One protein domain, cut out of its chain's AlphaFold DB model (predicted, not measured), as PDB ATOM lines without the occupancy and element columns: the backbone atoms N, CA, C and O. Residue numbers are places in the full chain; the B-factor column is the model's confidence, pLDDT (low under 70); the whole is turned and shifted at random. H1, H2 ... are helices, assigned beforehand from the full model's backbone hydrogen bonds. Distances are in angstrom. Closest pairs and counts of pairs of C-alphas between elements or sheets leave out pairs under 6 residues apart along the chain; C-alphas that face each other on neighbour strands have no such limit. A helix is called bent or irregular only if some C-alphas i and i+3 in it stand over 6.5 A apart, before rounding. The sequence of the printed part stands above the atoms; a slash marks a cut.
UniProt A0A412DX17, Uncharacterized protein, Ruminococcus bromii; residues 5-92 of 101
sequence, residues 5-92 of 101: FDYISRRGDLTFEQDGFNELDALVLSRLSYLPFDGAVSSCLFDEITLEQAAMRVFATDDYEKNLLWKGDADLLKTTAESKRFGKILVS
ATOM      1  N   PHE A   5     -47.591 -25.949   5.206       75.00
ATOM      2  CA  PHE A   5     -48.897 -25.862   5.853       75.00
ATOM      3  C   PHE A   5     -49.019 -26.739   7.102       75.00
ATOM      4  O   PHE A   5     -49.542 -26.277   8.110       75.00
ATOM      5  N   ASP A   6     -48.500 -27.974   7.075       78.00
ATOM      6  CA  ASP A   6     -48.510 -28.862   8.250       78.00
ATOM      7  C   ASP A   6     -47.624 -28.283   9.360       78.00
ATOM      8  O   ASP A   6     -47.998 -28.281  10.533       78.00
ATOM      9  N   TYR A   7     -46.482 -27.701   8.976       81.00
ATOM     10  CA  TYR A   7     -45.611 -26.991   9.908       81.00
ATOM     11  C   TYR A   7     -46.309 -25.778  10.529       81.00
ATOM     12  O   TYR A   7     -46.342 -25.680  11.754       81.00
ATOM     13  N   ILE A   8     -46.898 -24.883   9.725       77.62
ATOM     14  CA  ILE A   8     -47.602 -23.698  10.241       77.62
ATOM     15  C   ILE A   8     -48.784 -24.126  11.119       77.62
ATOM     16  O   ILE A   8     -48.967 -23.573  12.193       77.62
ATOM     17  N   SER A   9     -49.542 -25.154  10.735       76.81
ATOM     18  CA  SER A   9     -50.679 -25.635  11.528       76.81
ATOM     19  C   SER A   9     -50.245 -26.213  12.885       76.81
ATOM     20  O   SER A   9     -50.895 -25.977  13.902       76.81
ATOM     21  N   ARG A  10     -49.103 -26.912  12.944       72.94
ATOM     22  CA  ARG A  10     -48.585 -27.517  14.186       72.94
ATOM     23  C   ARG A  10     -47.799 -26.547  15.066       72.94
ATOM     24  O   ARG A  10     -47.875 -26.647  16.288       72.94
ATOM     25  N   ARG A  11     -47.013 -25.642  14.472       73.31
ATOM     26  CA  ARG A  11     -46.175 -24.663  15.189       73.31
ATOM     27  C   ARG A  11     -46.815 -23.290  15.349       73.31
ATOM     28  O   ARG A  11     -46.327 -22.509  16.157       73.31
ATOM     29  N   GLY A  12     -47.878 -22.985  14.615       69.31
ATOM     30  CA  GLY A  12     -48.544 -21.683  14.630       69.31
ATOM     31  C   GLY A  12     -49.156 -21.313  15.981       69.31
ATOM     32  O   GLY A  12     -49.309 -20.123  16.260       69.31
ATOM     33  N   ASP A  13     -49.441 -22.301  16.837       71.00
ATOM     34  CA  ASP A  13     -49.934 -22.074  18.202       71.00
ATOM     35  C   ASP A  13     -48.814 -21.732  19.209       71.00
ATOM     36  O   ASP A  13     -49.090 -21.143  20.254       71.00
ATOM     37  N   LEU A  14     -47.547 -22.031  18.882       74.56
ATOM     38  CA  LEU A  14     -46.380 -21.736  19.722       74.56
ATOM     39  C   LEU A  14     -45.870 -20.313  19.468       74.56
ATOM     40  O   LEU A  14     -45.711 -19.888  18.324       74.56
ATOM     41  N   THR A  15     -45.539 -19.579  20.529       72.31
ATOM     42  CA  THR A  15     -44.905 -18.259  20.409       72.31
ATOM     43  C   THR A  15     -43.403 -18.377  20.138       72.31
ATOM     44  O   THR A  15     -42.775 -19.377  20.487       72.31
ATOM     45  N   PHE A  16     -42.804 -17.318  19.580       69.25
ATOM     46  CA  PHE A  16     -41.347 -17.219  19.393       69.25
ATOM     47  C   PHE A  16     -40.545 -17.373  20.697       69.25
ATOM     48  O   PHE A  16     -39.372 -17.730  20.657       69.25
ATOM     49  N   GLU A  17     -41.171 -17.116  21.850       71.19
ATOM     50  CA  GLU A  17     -40.565 -17.311  23.172       71.19
ATOM     51  C   GLU A  17     -40.463 -18.792  23.565       71.19
ATOM     52  O   GLU A  17     -39.498 -19.188  24.213       71.19
ATOM     53  N   GLN A  18     -41.446 -19.616  23.185       73.94
ATOM     54  CA  GLN A  18     -41.440 -21.053  23.479       73.94
ATOM     55  C   GLN A  18     -40.620 -21.843  22.467       73.94
ATOM     56  O   GLN A  18     -40.018 -22.861  22.803       73.94
ATOM     57  N   ASP A  19     -40.625 -21.388  21.220       74.75
ATOM     58  CA  ASP A  19     -39.980 -22.073  20.126       74.75
ATOM     59  C   ASP A  19     -39.325 -21.037  19.206       74.75
ATOM     60  O   ASP A  19     -40.000 -20.283  18.503       74.75
ATOM     61  N   GLY A  20     -37.992 -20.976  19.266       78.31
ATOM     62  CA  GLY A  20     -37.200 -19.947  18.598       78.31
ATOM     63  C   GLY A  20     -37.350 -19.940  17.075       78.31
ATOM     64  O   GLY A  20     -37.805 -20.910  16.463       78.31
ATOM     65  N   PHE A  21     -36.941 -18.824  16.466       78.75
ATOM     66  CA  PHE A  21     -36.951 -18.632  15.016       78.75
ATOM     67  C   PHE A  21     -36.111 -19.700  14.304       78.75
ATOM     68  O   PHE A  21     -34.953 -19.922  14.660       78.75
ATOM     69  N   ASN A  22     -36.695 -20.347  13.299       82.62
ATOM     70  CA  ASN A  22     -36.101 -21.469  12.583       82.62
ATOM     71  C   ASN A  22     -36.127 -21.254  11.058       82.62
ATOM     72  O   ASN A  22     -36.809 -20.369  10.544       82.62
ATOM     73  N   GLU A  23     -35.414 -22.098  10.312       82.75
ATOM     74  CA  GLU A  23     -35.320 -22.016   8.844       82.75
ATOM     75  C   GLU A  23     -36.681 -22.114   8.134       82.75
ATOM     76  O   GLU A  23     -36.910 -21.443   7.128       82.75
ATOM     77  N   LEU A  24     -37.623 -22.880   8.690       82.44
ATOM     78  CA  LEU A  24     -38.983 -22.994   8.161       82.44
ATOM     79  C   LEU A  24     -39.771 -21.686   8.311       82.44
ATOM     80  O   LEU A  24     -40.535 -21.337   7.417       82.44
ATOM     81  N   ASP A  25     -39.545 -20.927   9.388       81.50
ATOM     82  CA  ASP A  25     -40.160 -19.607   9.554       81.50
ATOM     83  C   ASP A  25     -39.601 -18.625   8.517       81.50
ATOM     84  O   ASP A  25     -40.357 -17.883   7.889       81.50
ATOM     85  N   ALA A  26     -38.284 -18.668   8.280       83.25
ATOM     86  CA  ALA A  26     -37.638 -17.876   7.238       83.25
ATOM     87  C   ALA A  26     -38.162 -18.229   5.837       83.25
ATOM     88  O   ALA A  26     -38.352 -17.336   5.012       83.25
ATOM     89  N   LEU A  27     -38.431 -19.509   5.565       84.56
ATOM     90  CA  LEU A  27     -38.979 -19.971   4.290       84.56
ATOM     91  C   LEU A  27     -40.425 -19.493   4.082       84.56
ATOM     92  O   LEU A  27     -40.768 -19.029   2.993       84.56
ATOM     93  N   VAL A  28     -41.249 -19.544   5.132       81.56
ATOM     94  CA  VAL A  28     -42.612 -18.997   5.127       81.56
ATOM     95  C   VAL A  28     -42.589 -17.492   4.869       81.56
ATOM     96  O   VAL A  28     -43.265 -17.028   3.956       81.56
ATOM     97  N   LEU A  29     -41.766 -16.734   5.599       80.19
ATOM     98  CA  LEU A  29     -41.619 -15.288   5.401       80.19
ATOM     99  C   LEU A  29     -41.077 -14.942   4.017       80.19
ATOM    100  O   LEU A  29     -41.548 -13.993   3.399       80.19
ATOM    101  N   SER A  30     -40.125 -15.725   3.508       83.19
ATOM    102  CA  SER A  30     -39.608 -15.549   2.152       83.19
ATOM    103  C   SER A  30     -40.732 -15.702   1.140       83.19
ATOM    104  O   SER A  30     -40.882 -14.856   0.269       83.19
ATOM    105  N   ARG A  31     -41.571 -16.732   1.288       81.56
ATOM    106  CA  ARG A  31     -42.719 -16.951   0.406       81.56
ATOM    107  C   ARG A  31     -43.763 -15.843   0.528       81.56
ATOM    108  O   ARG A  31     -44.244 -15.367  -0.493       81.56
ATOM    109  N   LEU A  32     -44.054 -15.395   1.750       78.12
ATOM    110  CA  LEU A  32     -44.930 -14.250   1.987       78.12
ATOM    111  C   LEU A  32     -44.371 -12.983   1.334       78.12
ATOM    112  O   LEU A  32     -45.127 -12.265   0.706       78.12
ATOM    113  N   SER A  33     -43.063 -12.729   1.389       76.69
ATOM    114  CA  SER A  33     -42.448 -11.541   0.781       76.69
ATOM    115  C   SER A  33     -42.617 -11.460  -0.742       76.69
ATOM    116  O   SER A  33     -42.459 -10.375  -1.298       76.69
ATOM    117  N   TYR A  34     -42.903 -12.579  -1.413       75.81
ATOM    118  CA  TYR A  34     -43.230 -12.608  -2.842       75.81
ATOM    119  C   TYR A  34     -44.720 -12.382  -3.126       75.81
ATOM    120  O   TYR A  34     -45.090 -12.219  -4.289       75.81
ATOM    121  N   LEU A  35     -45.579 -12.384  -2.101       76.44
ATOM    122  CA  LEU A  35     -46.995 -12.114  -2.282       76.44
ATOM    123  C   LEU A  35     -47.226 -10.635  -2.594       76.44
ATOM    124  O   LEU A  35     -46.627  -9.763  -1.960       76.44
ATOM    125  N   PRO A  36     -48.149 -10.343  -3.520       69.75
ATOM    126  CA  PRO A  36     -48.550  -8.983  -3.806       69.75
ATOM    127  C   PRO A  36     -49.394  -8.461  -2.638       69.75
ATOM    128  O   PRO A  36     -50.604  -8.662  -2.589       69.75
ATOM    129  N   PHE A  37     -48.754  -7.757  -1.702       68.62
ATOM    130  CA  PHE A  37     -49.427  -6.951  -0.671       68.62
ATOM    131  C   PHE A  37     -49.854  -5.573  -1.200       68.62
ATOM    132  O   PHE A  37     -49.969  -4.604  -0.442       68.62
ATOM    133  N   ASP A  38     -50.049  -5.476  -2.515       64.00
ATOM    134  CA  ASP A  38     -50.366  -4.236  -3.205       64.00
ATOM    135  C   ASP A  38     -51.699  -3.675  -2.689       64.00
ATOM    136  O   ASP A  38     -52.708  -4.375  -2.637       64.00
ATOM    137  N   GLY A  39     -51.674  -2.434  -2.200       63.19
ATOM    138  CA  GLY A  39     -52.831  -1.782  -1.580       63.19
ATOM    139  C   GLY A  39     -53.147  -2.189  -0.132       63.19
ATOM    140  O   GLY A  39     -53.938  -1.508   0.517       63.19
ATOM    141  N   ALA A  40     -52.523  -3.235   0.418       70.06
ATOM    142  CA  ALA A  40     -52.805  -3.700   1.780       70.06
ATOM    143  C   ALA A  40     -51.847  -3.129   2.834       70.06
ATOM    144  O   ALA A  40     -52.277  -2.727   3.923       70.06
ATOM    145  N   VAL A  41     -50.555  -3.084   2.501       70.62
ATOM    146  CA  VAL A  41     -49.504  -2.507   3.345       70.62
ATOM    147  C   VAL A  41     -49.133  -1.143   2.780       70.62
ATOM    148  O   VAL A  41     -48.900  -0.992   1.581       70.62
ATOM    149  N   SER A  42     -49.088  -0.137   3.648       67.69
ATOM    150  CA  SER A  42     -48.711   1.210   3.237       67.69
ATOM    151  C   SER A  42     -47.229   1.261   2.854       67.69
ATOM    152  O   SER A  42     -46.386   0.600   3.467       67.69
ATOM    153  N   SER A  43     -46.880   2.114   1.892       68.38
ATOM    154  CA  SER A  43     -45.479   2.391   1.544       68.38
ATOM    155  C   SER A  43     -44.724   3.119   2.665       68.38
ATOM    156  O   SER A  43     -43.502   3.247   2.626       68.38
ATOM    157  N   CYS A  44     -45.444   3.630   3.666       68.44
ATOM    158  CA  CYS A  44     -44.873   4.264   4.844       68.44
ATOM    159  C   CYS A  44     -44.372   3.216   5.845       68.44
ATOM    160  O   CYS A  44     -45.148   2.388   6.312       68.44
ATOM    161  N   LEU A  45     -43.106   3.320   6.265       69.50
ATOM    162  CA  LEU A  45     -42.576   2.510   7.374       69.50
ATOM    163  C   LEU A  45     -43.247   2.817   8.723       69.50
ATOM    164  O   LEU A  45     -43.209   1.983   9.619       69.50
ATOM    165  N   PHE A  46     -43.848   4.001   8.865       70.44
ATOM    166  CA  PHE A  46     -44.562   4.417  10.076       70.44
ATOM    167  C   PHE A  46     -45.942   3.765  10.229       70.44
ATOM    168  O   PHE A  46     -46.503   3.806  11.320       70.44
ATOM    169  N   ASP A  47     -46.502   3.200   9.153       75.00
ATOM    170  CA  ASP A  47     -47.777   2.483   9.208       75.00
ATOM    171  C   ASP A  47     -47.481   0.999   9.439       75.00
ATOM    172  O   ASP A  47     -47.368   0.197   8.510       75.00
ATOM    173  N   GLU A  48     -47.248   0.664  10.703       79.88
ATOM    174  CA  GLU A  48     -47.011  -0.703  11.151       79.88
ATOM    175  C   GLU A  48     -48.355  -1.407  11.304       79.88
ATOM    176  O   GLU A  48     -49.129  -1.112  12.216       79.88
ATOM    177  N   ILE A  49     -48.646  -2.349  10.413       84.12
ATOM    178  CA  ILE A  49     -49.839  -3.184  10.535       84.12
ATOM    179  C   ILE A  49     -49.432  -4.611  10.847       84.12
ATOM    180  O   ILE A  49     -48.372  -5.077  10.440       84.12
ATOM    181  N   THR A  50     -50.264  -5.328  11.589       85.31
ATOM    182  CA  THR A  50     -50.000  -6.745  11.836       85.31
ATOM    183  C   THR A  50     -50.216  -7.550  10.559       85.31
ATOM    184  O   THR A  50     -51.016  -7.168   9.703       85.31
ATOM    185  N   LEU A  51     -49.535  -8.687  10.433       83.50
ATOM    186  CA  LEU A  51     -49.715  -9.604   9.310       83.50
ATOM    187  C   LEU A  51     -51.185 -10.033   9.175       83.50
ATOM    188  O   LEU A  51     -51.685 -10.156   8.063       83.50
ATOM    189  N   GLU A  52     -51.893 -10.180  10.298       84.25
ATOM    190  CA  GLU A  52     -53.337 -10.430  10.326       84.25
ATOM    191  C   GLU A  52     -54.140  -9.294   9.667       84.25
ATOM    192  O   GLU A  52     -54.991  -9.544   8.814       84.25
ATOM    193  N   GLN A  53     -53.834  -8.038  10.006       84.00
ATOM    194  CA  GLN A  53     -54.479  -6.864   9.407       84.00
ATOM    195  C   GLN A  53     -54.122  -6.717   7.926       84.00
ATOM    196  O   GLN A  53     -54.996  -6.421   7.109       84.00
ATOM    197  N   ALA A  54     -52.858  -6.951   7.568       82.56
ATOM    198  CA  ALA A  54     -52.409  -6.961   6.183       82.56
ATOM    199  C   ALA A  54     -53.184  -8.012   5.385       82.56
ATOM    200  O   ALA A  54     -53.793  -7.673   4.377       82.56
ATOM    201  N   ALA A  55     -53.247  -9.251   5.876       81.94
ATOM    202  CA  ALA A  55     -54.010 -10.324   5.258       81.94
ATOM    203  C   ALA A  55     -55.486  -9.949   5.105       81.94
ATOM    204  O   ALA A  55     -56.032 -10.074   4.016       81.94
ATOM    205  N   MET A  56     -56.124  -9.406   6.143       82.38
ATOM    206  CA  MET A  56     -57.522  -8.974   6.072       82.38
ATOM    207  C   MET A  56     -57.757  -7.914   4.983       82.38
ATOM    208  O   MET A  56     -58.736  -8.008   4.247       82.38
ATOM    209  N   ARG A  57     -56.855  -6.932   4.838       81.50
ATOM    210  CA  ARG A  57     -56.925  -5.913   3.771       81.50
ATOM    211  C   ARG A  57     -56.664  -6.493   2.384       81.50
ATOM    212  O   ARG A  57     -57.347  -6.119   1.432       81.50
ATOM    213  N   VAL A  58     -55.706  -7.413   2.282       78.38
ATOM    214  CA  VAL A  58     -55.424  -8.172   1.061       78.38
ATOM    215  C   VAL A  58     -56.669  -8.951   0.626       78.38
ATOM    216  O   VAL A  58     -57.107  -8.805  -0.506       78.38
ATOM    217  N   PHE A  59     -57.291  -9.716   1.527       76.25
ATOM    218  CA  PHE A  59     -58.512 -10.480   1.243       76.25
ATOM    219  C   PHE A  59     -59.731  -9.596   0.965       76.25
ATOM    220  O   PHE A  59     -60.623 -10.007   0.230       76.25
ATOM    221  N   ALA A  60     -59.785  -8.392   1.540       78.88
ATOM    222  CA  ALA A  60     -60.818  -7.407   1.225       78.88
ATOM    223  C   ALA A  60     -60.634  -6.772  -0.166       78.88
ATOM    224  O   ALA A  60     -61.562  -6.150  -0.681       78.88
ATOM    225  N   THR A  61     -59.451  -6.910  -0.768       70.31
ATOM    226  CA  THR A  61     -59.150  -6.406  -2.105       70.31
ATOM    227  C   THR A  61     -59.444  -7.496  -3.132       70.31
ATOM    228  O   THR A  61     -58.733  -8.492  -3.225       70.31
ATOM    229  N   ASP A  62     -60.480  -7.280  -3.946       58.56
ATOM    230  CA  ASP A  62     -60.979  -8.217  -4.972       58.56
ATOM    231  C   ASP A  62     -59.908  -8.624  -6.013       58.56
ATOM    232  O   ASP A  62     -60.004  -9.653  -6.678       58.56
ATOM    233  N   ASP A  63     -58.847  -7.822  -6.151       63.50
ATOM    234  CA  ASP A  63     -57.767  -8.054  -7.111       63.50
ATOM    235  C   ASP A  63     -56.679  -9.015  -6.596       63.50
ATOM    236  O   ASP A  63     -55.836  -9.466  -7.375       63.50
ATOM    237  N   TYR A  64     -56.695  -9.393  -5.311       67.38
ATOM    238  CA  TYR A  64     -55.674 -10.291  -4.765       67.38
ATOM    239  C   TYR A  64     -55.679 -11.658  -5.452       67.38
ATOM    240  O   TYR A  64     -54.622 -12.160  -5.836       67.38
ATOM    241  N   GLU A  65     -56.860 -12.230  -5.708       61.88
ATOM    242  CA  GLU A  65     -56.966 -13.536  -6.370       61.88
ATOM    243  C   GLU A  65     -56.406 -13.540  -7.799       61.88
ATOM    244  O   GLU A  65     -55.932 -14.573  -8.271       61.88
ATOM    245  N   LYS A  66     -56.406 -12.388  -8.481       62.94
ATOM    246  CA  LYS A  66     -55.829 -12.247  -9.827       62.94
ATOM    247  C   LYS A  66     -54.311 -12.118  -9.817       62.94
ATOM    248  O   LYS A  66     -53.677 -12.480 -10.805       62.94
ATOM    249  N   ASN A  67     -53.744 -11.606  -8.728       63.78
ATOM    250  CA  ASN A  67     -52.300 -11.442  -8.572       63.78
ATOM    251  C   ASN A  67     -51.639 -12.659  -7.889       63.78
ATOM    252  O   ASN A  67     -50.411 -12.737  -7.825       63.78
ATOM    253  N   LEU A  68     -52.425 -13.632  -7.410       65.06
ATOM    254  CA  LEU A  68     -51.915 -14.893  -6.871       65.06
ATOM    255  C   LEU A  68     -51.194 -15.705  -7.953       65.06
ATOM    256  O   LEU A  68     -51.798 -16.170  -8.920       65.06
ATOM    257  N   LEU A  69     -49.901 -15.952  -7.735       62.78
ATOM    258  CA  LEU A  69     -49.116 -16.868  -8.563       62.78
ATOM    259  C   LEU A  69     -49.545 -18.329  -8.360       62.78
ATOM    260  O   LEU A  69     -49.465 -19.129  -9.296       62.78
ATOM    261  N   TRP A  70     -50.029 -18.684  -7.164       65.31
ATOM    262  CA  TRP A  70     -50.479 -20.035  -6.849       65.31
ATOM    263  C   TRP A  70     -51.711 -20.054  -5.937       65.31
ATOM    264  O   TRP A  70     -51.812 -19.298  -4.975       65.31
ATOM    265  N   LYS A  71     -52.623 -21.014  -6.167       63.75
ATOM    266  CA  LYS A  71     -53.827 -21.224  -5.331       63.75
ATOM    267  C   LYS A  71     -53.521 -21.447  -3.846       63.75
ATOM    268  O   LYS A  71     -54.380 -21.208  -3.009       63.75
ATOM    269  N   GLY A  72     -52.319 -21.924  -3.526       69.00
ATOM    270  CA  GLY A  72     -51.897 -22.145  -2.148       69.00
ATOM    271  C   GLY A  72     -51.499 -20.867  -1.414       69.00
ATOM    272  O   GLY A  72     -51.506 -20.875  -0.192       69.00
ATOM    273  N   ASP A  73     -51.156 -19.772  -2.096       77.00
ATOM    274  CA  ASP A  73     -50.549 -18.646  -1.381       77.00
ATOM    275  C   ASP A  73     -51.575 -17.827  -0.577       77.00
ATOM    276  O   ASP A  73     -51.245 -17.339   0.502       77.00
ATOM    277  N   ALA A  74     -52.834 -17.772  -1.024       77.06
ATOM    278  CA  ALA A  74     -53.936 -17.236  -0.225       77.06
ATOM    279  C   ALA A  74     -54.157 -18.063   1.048       77.06
ATOM    280  O   ALA A  74     -54.234 -17.521   2.146       77.06
ATOM    281  N   ASP A  75     -54.208 -19.387   0.917       79.94
ATOM    282  CA  ASP A  75     -54.378 -20.279   2.064       79.94
ATOM    283  C   ASP A  75     -53.186 -20.171   3.030       79.94
ATOM    284  O   ASP A  75     -53.351 -20.180   4.249       79.94
ATOM    285  N   LEU A  76     -51.981 -19.963   2.492       80.81
ATOM    286  CA  LEU A  76     -50.755 -19.785   3.264       80.81
ATOM    287  C   LEU A  76     -50.774 -18.463   4.026       80.81
ATOM    288  O   LEU A  76     -50.473 -18.455   5.221       80.81
ATOM    289  N   LEU A  77     -51.171 -17.368   3.370       81.19
ATOM    290  CA  LEU A  77     -51.343 -16.060   3.998       81.19
ATOM    291  C   LEU A  77     -52.394 -16.120   5.108       81.19
ATOM    292  O   LEU A  77     -52.162 -15.611   6.200       81.19
ATOM    293  N   LYS A  78     -53.522 -16.787   4.860       81.56
ATOM    294  CA  LYS A  78     -54.575 -16.969   5.858       81.56
ATOM    295  C   LYS A  78     -54.085 -17.795   7.050       81.56
ATOM    296  O   LYS A  78     -54.189 -17.349   8.185       81.56
ATOM    297  N   THR A  79     -53.467 -18.945   6.796       82.06
ATOM    298  CA  THR A  79     -52.968 -19.844   7.848       82.06
ATOM    299  C   THR A  79     -51.867 -19.182   8.686       82.06
ATOM    300  O   THR A  79     -51.806 -19.364   9.904       82.06
ATOM    301  N   THR A  80     -50.999 -18.378   8.065       82.25
ATOM    302  CA  THR A  80     -49.985 -17.594   8.792       82.25
ATOM    303  C   THR A  80     -50.586 -16.421   9.556       82.25
ATOM    304  O   THR A  80     -50.191 -16.194  10.696       82.25
ATOM    305  N   ALA A  81     -51.564 -15.715   8.990       82.94
ATOM    306  CA  ALA A  81     -52.292 -14.654   9.680       82.94
ATOM    307  C   ALA A  81     -53.049 -15.168  10.915       82.94
ATOM    308  O   ALA A  81     -52.968 -14.550  11.971       82.94
ATOM    309  N   GLU A  82     -53.722 -16.320  10.810       81.00
ATOM    310  CA  GLU A  82     -54.447 -16.958  11.922       81.00
ATOM    311  C   GLU A  82     -53.507 -17.567  12.979       81.00
ATOM    312  O   GLU A  82     -53.909 -17.832  14.114       81.00
ATOM    313  N   SER A  83     -52.234 -17.786  12.639       80.81
ATOM    314  CA  SER A  83     -51.249 -18.326  13.574       80.81
ATOM    315  C   SER A  83     -50.818 -17.273  14.592       80.81
ATOM    316  O   SER A  83     -50.333 -16.206  14.227       80.81
ATOM    317  N   LYS A  84     -50.843 -17.607  15.888       75.06
ATOM    318  CA  LYS A  84     -50.366 -16.717  16.969       75.06
ATOM    319  C   LYS A  84     -48.909 -16.294  16.793       75.06
ATOM    320  O   LYS A  84     -48.535 -15.200  17.224       75.06
ATOM    321  N   ARG A  85     -48.096 -17.164  16.188       78.62
ATOM    322  CA  ARG A  85     -46.675 -16.924  15.913       78.62
ATOM    323  C   ARG A  85     -46.456 -15.819  14.878       78.62
ATOM    324  O   ARG A  85     -45.673 -14.911  15.127       78.62
ATOM    325  N   PHE A  86     -47.156 -15.883  13.744       77.44
ATOM    326  CA  PHE A  86     -46.931 -14.992  12.600       77.44
ATOM    327  C   PHE A  86     -47.935 -13.837  12.521       77.44
ATOM    328  O   PHE A  86     -47.568 -12.751  12.085       77.44
ATOM    329  N   GLY A  87     -49.165 -14.016  13.000       76.00
ATOM    330  CA  GLY A  87     -50.210 -12.991  12.988       76.00
ATOM    331  C   GLY A  87     -49.831 -11.718  13.747       76.00
ATOM    332  O   GLY A  87     -50.272 -10.634  13.381       76.00
ATOM    333  N   LYS A  88     -48.947 -11.824  14.753       77.69
ATOM    334  CA  LYS A  88     -48.402 -10.682  15.512       77.69
ATOM    335  C   LYS A  88     -47.190 -10.003  14.866       77.69
ATOM    336  O   LYS A  88     -46.686  -9.034  15.428       77.69
ATOM    337  N   ILE A  89     -46.694 -10.499  13.732       82.25
ATOM    338  CA  ILE A  89     -45.582  -9.863  13.022       82.25
ATOM    339  C   ILE A  89     -46.075  -8.540  12.448       82.25
ATOM    340  O   ILE A  89     -47.121  -8.490  11.807       82.25
ATOM    341  N   LEU A  90     -45.317  -7.477  12.691       81.75
ATOM    342  CA  LEU A  90     -45.574  -6.166  12.117       81.75
ATOM    343  C   LEU A  90     -44.946  -6.108  10.725       81.75
ATOM    344  O   LEU A  90     -43.770  -6.424  10.550       81.75
ATOM    345  N   VAL A  91     -45.746  -5.716   9.743       79.75
ATOM    346  CA  VAL A  91     -45.335  -5.481   8.363       79.75
ATOM    347  C   VAL A  91     -45.587  -4.015   8.019       79.75
ATOM    348  O   VAL A  91     -46.650  -3.466   8.310       79.75
ATOM    349  N   SER A  92     -44.592  -3.361   7.423       79.38
ATOM    350  CA  SER A  92     -44.658  -1.958   7.004       79.38
ATOM    351  C   SER A  92     -43.727  -1.698   5.823       79.38
ATOM    352  O   SER A  92     -42.835  -2.498   5.531       79.38
TER     353      SER A  92
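What this domain is: This is residues 5 to 92 of the 101 residues of an uncharacterized protein of Ruminococcus bromii (UniProt A0A412DX17). Three helices form one loose layer, with H5 in the middle, H1 on one side of it running nearly alongside and H3 slanting across its other side. H2 crosses one face of this layer steeply, near H1 and H5, while the short H6 folds back at the last end of H5 and the short H4 sits near its first end. The printed part has 88 residues with six named helices, H1 to H6 in order along it, and no named strand; the class is all helix. The whole is compact, with a radius of gyration of the C-alphas of 12.6 A and spans of 35 by 31 by 18 A.

Where its parts are: H1, residues 5 to 11, begins at C-alpha 5 at (-48.897, -25.862, 5.853) and is 9.8 A long from first to last C-alpha. H2, residues 23 to 33, is 15.0 A long. H3, residues 51 to 60, is 13.9 A long. H4 is residues 64 to 67, 5.2 A. H5, residues 71 to 82, is the longest, 17.8 A, and ends at C-alpha 82 at (-54.447, -16.958, 11.922). It is neither bent nor irregular, but only just: C-alphas 71 and 74 are 6.5 A apart. H6, residues 84 to 87, spans 5.5 A and ends at C-alpha 87 at (-50.210, -12.991, 12.988).

How they stand to each other: H5 is the hub, touching H1, H3 and H6. With residues 76 to 80 alone it touches H1, at a shallow tilt of 12 degrees, the same way; the closest C-alphas, of Ile 8 and Thr 80, are 6.7 A apart. With residues 77 to 82 alone it touches H3, at a steep tilt of 46 degrees, opposite ways; the closest C-alphas, of Glu 52 and Ala 81, are 4.4 A apart. H5 and H6 only just touch, with 3 pairs of C-alphas within 8 A, and only at the corner; the closest C-alphas are those of Ala 81 and Gly 87, 4.2 A. H3 and H6 only just touch, also with 3 pairs; the closest C-alphas are those of Glu 52 and Gly 87, 4.8 A. H2 is close to H5 but not clearly touching, at a steep tilt of 66 degrees, opposite ways, with the C-alphas of Leu 32 and Leu 77 closest at 7.0 A. H4 is close to H5 but not clearly touching, with the C-alphas of Glu 65 and Ala 74 closest at 7.8 A. H1 and H3 are apart. Every O i to N i+4 pair is within hydrogen-bond range in H1, H2 and H3, and 7 of 8 are in H5; H4 and H6 are too short for such a pair.

The domain as a whole: The C-alphas farthest apart, of Gln 18 and Lys 66, are 37.3 A apart. The printed part has no cut. The links H1 to H2 and H2 to H3 are long, with 11 and 17 residues; the others are tight. Residues 49 to 50 pair with residues 90 to 91, antiparallel. The mean pLDDT of the printed part is 75.6; residues 12, 16, 36 to 39, 42 to 45 and 62 to 72 are under 70.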